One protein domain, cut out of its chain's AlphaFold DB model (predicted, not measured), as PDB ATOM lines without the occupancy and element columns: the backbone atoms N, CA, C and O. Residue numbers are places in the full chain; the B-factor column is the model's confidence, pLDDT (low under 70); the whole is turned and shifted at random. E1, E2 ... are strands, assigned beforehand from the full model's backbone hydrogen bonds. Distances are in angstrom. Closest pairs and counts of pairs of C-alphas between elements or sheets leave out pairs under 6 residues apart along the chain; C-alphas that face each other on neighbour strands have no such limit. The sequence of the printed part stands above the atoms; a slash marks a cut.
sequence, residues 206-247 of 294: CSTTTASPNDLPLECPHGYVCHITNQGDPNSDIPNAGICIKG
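Overview. This is residues 206 to 247 of the 294 residues of the protein "WAP domain-containing protein" of Branchiostoma floridae (UniProt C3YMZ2). Little regular structure: a hairpin of two strands, E1 then E2, with a long loop, residues 206 to 223, folded back on itself beside it. The printed part has 42 residues, 13 of them in named elements, with no named helix; the sheet, order E1 - E2, is antiparallel and the class is all strand. It is only just compact, close to loose, with a radius of gyration of the C-alphas of 10.5 A, and only just flat, spanning 31 by 20 by 7 A.

Along the chain. After residues 206 to 223, E1 takes residues 224 to 230, 17.6 A long, from C-alpha 224 at (217.463, 111.488, 177.777). E2 takes residues 241 to 246, 16.6 A long, ending at C-alpha 246 at (213.733, 112.875, 179.427).

Arrangement. E1 and E2 form a hairpin, antiparallel at 150 degrees between directions. N 225 and O 245, 2.8 A apart, and N 243 and O 227, 2.9 A apart, are within hydrogen-bond range.

Size, cuts and confidence. The C-alphas of Gly 223 and Asn 235, the two farthest apart, are 31.4 A apart. The printed part has no cut. The link from E1 to E2, 10 residues, is short. Mean pLDDT of the printed part is 85.6; no printed residue is under 70.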
ATOM      1  N   CYS A 206     223.122 119.350 174.416       89.44
ATOM      2  CA  CYS A 206     223.621 118.258 173.595       89.44
ATOM      3  C   CYS A 206     223.945 118.735 172.180       89.44
ATOM      4  O   CYS A 206     223.497 119.792 171.738       89.44
ATOM      5  N   SER A 207     224.737 117.951 171.465       89.38
ATOM      6  CA  SER A 207     225.125 118.185 170.083       89.38
ATOM      7  C   SER A 207     225.321 116.835 169.402       89.38
ATOM      8  O   SER A 207     225.908 115.928 169.982       89.38
ATOM      9  N   THR A 208     224.830 116.689 168.175       82.38
ATOM     10  CA  THR A 208     225.035 115.481 167.358       82.38
ATOM     11  C   THR A 208     226.097 115.681 166.278       82.38
ATOM     12  O   THR A 208     226.371 114.756 165.521       82.38
ATOM     13  N   THR A 209     226.682 116.875 166.178       83.19
ATOM     14  CA  THR A 209     227.778 117.203 165.257       83.19
ATOM     15  C   THR A 209     228.959 117.751 166.042       83.19
ATOM     16  O   THR A 209     228.778 118.455 167.027       83.19
ATOM     17  N   THR A 210     230.175 117.463 165.610       80.19
ATOM     18  CA  THR A 210     231.380 117.897 166.316       80.19
ATOM     19  C   THR A 210     231.806 119.279 165.818       80.19
ATOM     20  O   THR A 210     231.636 119.593 164.644       80.19
ATOM     21  N   ALA A 211     232.355 120.122 166.698       72.56
ATOM     22  CA  ALA A 211     232.931 121.416 166.298       72.56
ATOM     23  C   ALA A 211     234.276 121.258 165.558       72.56
ATOM     24  O   ALA A 211     234.768 122.181 164.922       72.56
ATOM     25  N   SER A 212     234.897 120.087 165.693       73.81
ATOM     26  CA  SER A 212     236.201 119.737 165.144       73.81
ATOM     27  C   SER A 212     236.222 118.238 164.835       73.81
ATOM     28  O   SER A 212     235.576 117.459 165.544       73.81
ATOM     29  N   PRO A 213     236.982 117.785 163.825       71.44
ATOM     30  CA  PRO A 213     237.076 116.368 163.462       71.44
ATOM     31  C   PRO A 213     237.670 115.465 164.558       71.44
ATOM     32  O   PRO A 213     237.564 114.247 164.449       71.44
ATOM     33  N   ASN A 214     238.297 116.035 165.594       77.50
ATOM     34  CA  ASN A 214     238.891 115.280 166.706       77.50
ATOM     35  C   ASN A 214     238.061 115.312 168.000       77.50
ATOM     36  O   ASN A 214     238.430 114.640 168.963       77.50
ATOM     37  N   ASP A 215     236.972 116.082 168.033       81.31
ATOM     38  CA  ASP A 215     236.120 116.207 169.215       81.31
ATOM     39  C   ASP A 215     234.935 115.245 169.104       81.31
ATOM     40  O   ASP A 215     234.486 114.948 168.002       81.31
ATOM     41  N   LEU A 216     234.417 114.748 170.229       81.62
ATOM     42  CA  LEU A 216     233.197 113.934 170.240       81.62
ATOM     43  C   LEU A 216     231.952 114.829 170.380       81.62
ATOM     44  O   LEU A 216     232.028 115.866 171.047       81.62
ATOM     45  N   PRO A 217     230.800 114.441 169.795       84.44
ATOM     46  CA  PRO A 217     229.549 115.161 170.001       84.44
ATOM     47  C   PRO A 217     229.134 115.132 171.477       84.44
ATOM     48  O   PRO A 217     229.420 114.175 172.197       84.44
ATOM     49  N   LEU A 218     228.448 116.180 171.936       87.81
ATOM     50  CA  LEU A 218     227.916 116.225 173.298       87.81
ATOM     51  C   LEU A 218     226.662 115.348 173.392       87.81
ATOM     52  O   LEU A 218     225.577 115.748 172.971       87.81
ATOM     53  N   GLU A 219     226.800 114.163 173.970       88.25
ATOM     54  CA  GLU A 219     225.686 113.238 174.174       88.25
ATOM     55  C   GLU A 219     224.926 113.531 175.475       88.25
ATOM     56  O   GLU A 219     225.500 113.961 176.476       88.25
ATOM     57  N   CYS A 220     223.616 113.276 175.460       89.50
ATOM     58  CA  CYS A 220     222.799 113.314 176.669       89.50
ATOM     59  C   CYS A 220     223.105 112.114 177.578       89.50
ATOM     60  O   CYS A 220     223.456 111.039 177.079       89.50
ATOM     61  N   PRO A 221     222.910 112.236 178.901       87.62
ATOM     62  CA  PRO A 221     222.979 111.086 179.793       87.62
ATOM     63  C   PRO A 221     221.891 110.055 179.468       87.62
ATOM     64  O   PRO A 221     220.887 110.333 178.806       87.62
ATOM     65  N   HIS A 222     222.076 108.838 179.974       84.19
ATOM     66  CA  HIS A 222     221.174 107.725 179.700       84.19
ATOM     67  C   HIS A 222     219.720 108.035 180.109       84.19
ATOM     68  O   HIS A 222     219.465 108.509 181.216       84.19
ATOM     69  N   GLY A 223     218.763 107.728 179.226       82.19
ATOM     70  CA  GLY A 223     217.335 108.014 179.430       82.19
ATOM     71  C   GLY A 223     216.888 109.410 178.979       82.19
ATOM     72  O   GLY A 223     215.730 109.776 179.177       82.19
ATOM     73  N   TYR A 224     217.776 110.187 178.358       87.06
ATOM     74  CA  TYR A 224     217.463 111.488 177.777       87.06
ATOM     75  C   TYR A 224     217.711 111.478 176.268       87.06
ATOM     76  O   TYR A 224     218.659 110.871 175.772       87.06
ATOM     77  N   VAL A 225     216.844 112.166 175.534       89.62
ATOM     78  CA  VAL A 225     216.922 112.346 174.085       89.62
ATOM     79  C   VAL A 225     217.329 113.784 173.798       89.62
ATOM     80  O   VAL A 225     216.816 114.723 174.406       89.62
ATOM     81  N   CYS A 226     218.255 113.956 172.859       89.62
ATOM     82  CA  CYS A 226     218.699 115.271 172.429       89.62
ATOM     83  C   CYS A 226     217.660 115.921 171.503       89.62
ATOM     84  O   CYS A 226     217.467 115.480 170.370       89.62
ATOM     85  N   HIS A 227     217.006 116.985 171.966       90.69
ATOM     86  CA  HIS A 227     216.105 117.798 171.155       90.69
ATOM     87  C   HIS A 227     216.865 118.988 170.561       90.69
ATOM     88  O   HIS A 227     217.171 119.957 171.261       90.69
ATOM     89  N   ILE A 228     217.176 118.927 169.264       90.50
ATOM     90  CA  ILE A 228     217.943 119.967 168.568       90.50
ATOM     91  C   ILE A 228     217.142 121.267 168.488       90.50
ATOM     92  O   ILE A 228     216.078 121.324 167.878       90.50
ATOM     93  N   THR A 229     217.682 122.327 169.083       89.88
ATOM     94  CA  THR A 229     217.124 123.685 169.031       89.88
ATOM     95  C   THR A 229     217.806 124.554 167.981       89.88
ATOM     96  O   THR A 229     217.203 125.489 167.466       89.88
ATOM     97  N   ASN A 230     219.061 124.253 167.649       89.12
ATOM     98  CA  ASN A 230     219.857 124.949 166.651       89.12
ATOM     99  C   ASN A 230     220.547 123.912 165.762       89.12
ATOM    100  O   ASN A 230     221.267 123.059 166.270       89.12
ATOM    101  N   GLN A 231     220.322 123.973 164.451       92.00
ATOM    102  CA  GLN A 231     220.883 123.015 163.494       92.00
ATOM    103  C   GLN A 231     222.383 123.216 163.237       92.00
ATOM    104  O   GLN A 231     223.018 122.306 162.712       92.00
ATOM    105  N   GLY A 232     222.946 124.361 163.628       89.06
ATOM    106  CA  GLY A 232     224.319 124.723 163.295       89.06
ATOM    107  C   GLY A 232     224.505 125.002 161.801       89.06
ATOM    108  O   GLY A 232     223.540 125.129 161.045       89.06
ATOM    109  N   ASP A 233     225.763 125.107 161.391       86.94
ATOM    110  CA  ASP A 233     226.180 125.214 159.996       86.94
ATOM    111  C   ASP A 233     227.501 124.451 159.801       86.94
ATOM    112  O   ASP A 233     228.552 124.912 160.261       86.94
ATOM    113  N   PRO A 234     227.478 123.303 159.101       79.75
ATOM    114  CA  PRO A 234     228.676 122.505 158.873       79.75
ATOM    115  C   PRO A 234     229.683 123.186 157.936       79.75
ATOM    116  O   PRO A 234     230.854 122.830 157.968       79.75
ATOM    117  N   ASN A 235     229.269 124.160 157.114       84.81
ATOM    118  CA  ASN A 235     230.188 124.874 156.217       84.81
ATOM    119  C   ASN A 235     230.984 125.972 156.934       84.81
ATOM    120  O   ASN A 235     231.960 126.482 156.385       84.81
ATOM    121  N   SER A 236     230.555 126.331 158.144       85.38
ATOM    122  CA  SER A 236     231.155 127.376 158.973       85.38
ATOM    123  C   SER A 236     231.730 126.822 160.287       85.38
ATOM    124  O   SER A 236     231.996 127.604 161.198       85.38
ATOM    125  N   ASP A 237     231.891 125.496 160.407       83.06
ATOM    126  CA  ASP A 237     232.336 124.788 161.621       83.06
ATOM    127  C   ASP A 237     231.473 125.081 162.870       83.06
ATOM    128  O   ASP A 237     231.945 125.057 164.010       83.06
ATOM    129  N   ILE A 238     230.183 125.372 162.676       87.06
ATOM    130  CA  ILE A 238     229.238 125.631 163.767       87.06
ATOM    131  C   ILE A 238     228.462 124.338 164.042       87.06
ATOM    132  O   ILE A 238     227.606 123.968 163.233       87.06
ATOM    133  N   PRO A 239     228.697 123.649 165.172       88.88
ATOM    134  CA  PRO A 239     227.956 122.441 165.492       88.88
ATOM    135  C   PRO A 239     226.501 122.766 165.842       88.88
ATOM    136  O   PRO A 239     226.163 123.859 166.305       88.88
ATOM    137  N   ASN A 240     225.627 121.783 165.669       91.12
ATOM    138  CA  ASN A 240     224.268 121.862 166.159       91.12
ATOM    139  C   ASN A 240     224.231 121.890 167.696       91.12
ATOM    140  O   ASN A 240     225.101 121.347 168.374       91.12
ATOM    141  N   ALA A 241     223.203 122.521 168.251       90.75
ATOM    142  CA  ALA A 241     222.980 122.592 169.687       90.75
ATOM    143  C   ALA A 241     221.539 122.207 170.012       90.75
ATOM    144  O   ALA A 241     220.585 122.623 169.348       90.75
ATOM    145  N   GLY A 242     221.379 121.413 171.053       91.69
ATOM    146  CA  GLY A 242     220.107 120.914 171.526       91.69
ATOM    147  C   GLY A 242     220.053 120.846 173.037       91.69
ATOM    148  O   GLY A 242     220.990 121.211 173.740       91.69
ATOM    149  N   ILE A 243     218.918 120.363 173.511       91.94
ATOM    150  CA  ILE A 243     218.544 120.275 174.912       91.94
ATOM    151  C   ILE A 243     218.185 118.819 175.217       91.94
ATOM    152  O   ILE A 243     217.399 118.208 174.490       91.94
ATOM    153  N   CYS A 244     218.730 118.267 176.294       91.19
ATOM    154  CA  CYS A 244     218.386 116.929 176.757       91.19
ATOM    155  C   CYS A 244     217.007 116.925 177.426       91.19
ATOM    156  O   CYS A 244     216.800 117.537 178.475       91.19
ATOM    157  N   ILE A 245     216.064 116.200 176.828       89.12
ATOM    158  CA  ILE A 245     214.723 115.967 177.375       89.12
ATOM    159  C   ILE A 245     214.600 114.514 177.822       89.12
ATOM    160  O   ILE A 245     215.125 113.623 177.161       89.12
ATOM    161  N   LYS A 246     213.933 114.250 178.951       86.69
ATOM    162  CA  LYS A 246     213.733 112.875 179.427       86.69
ATOM    163  C   LYS A 246     212.932 112.117 178.368       86.69
ATOM    164  O   LYS A 246     211.830 112.548 178.026       86.69
ATOM    165  N   GLY A 247     213.499 111.033 177.842       72.69
ATOM    166  CA  GLY A 247     212.764 110.134 176.965       72.69
ATOM    167  C   GLY A 247     211.566 109.621 177.749       72.69
ATOM    168  O   GLY A 247     211.724 109.128 178.863       72.69
TER     169      GLY A 247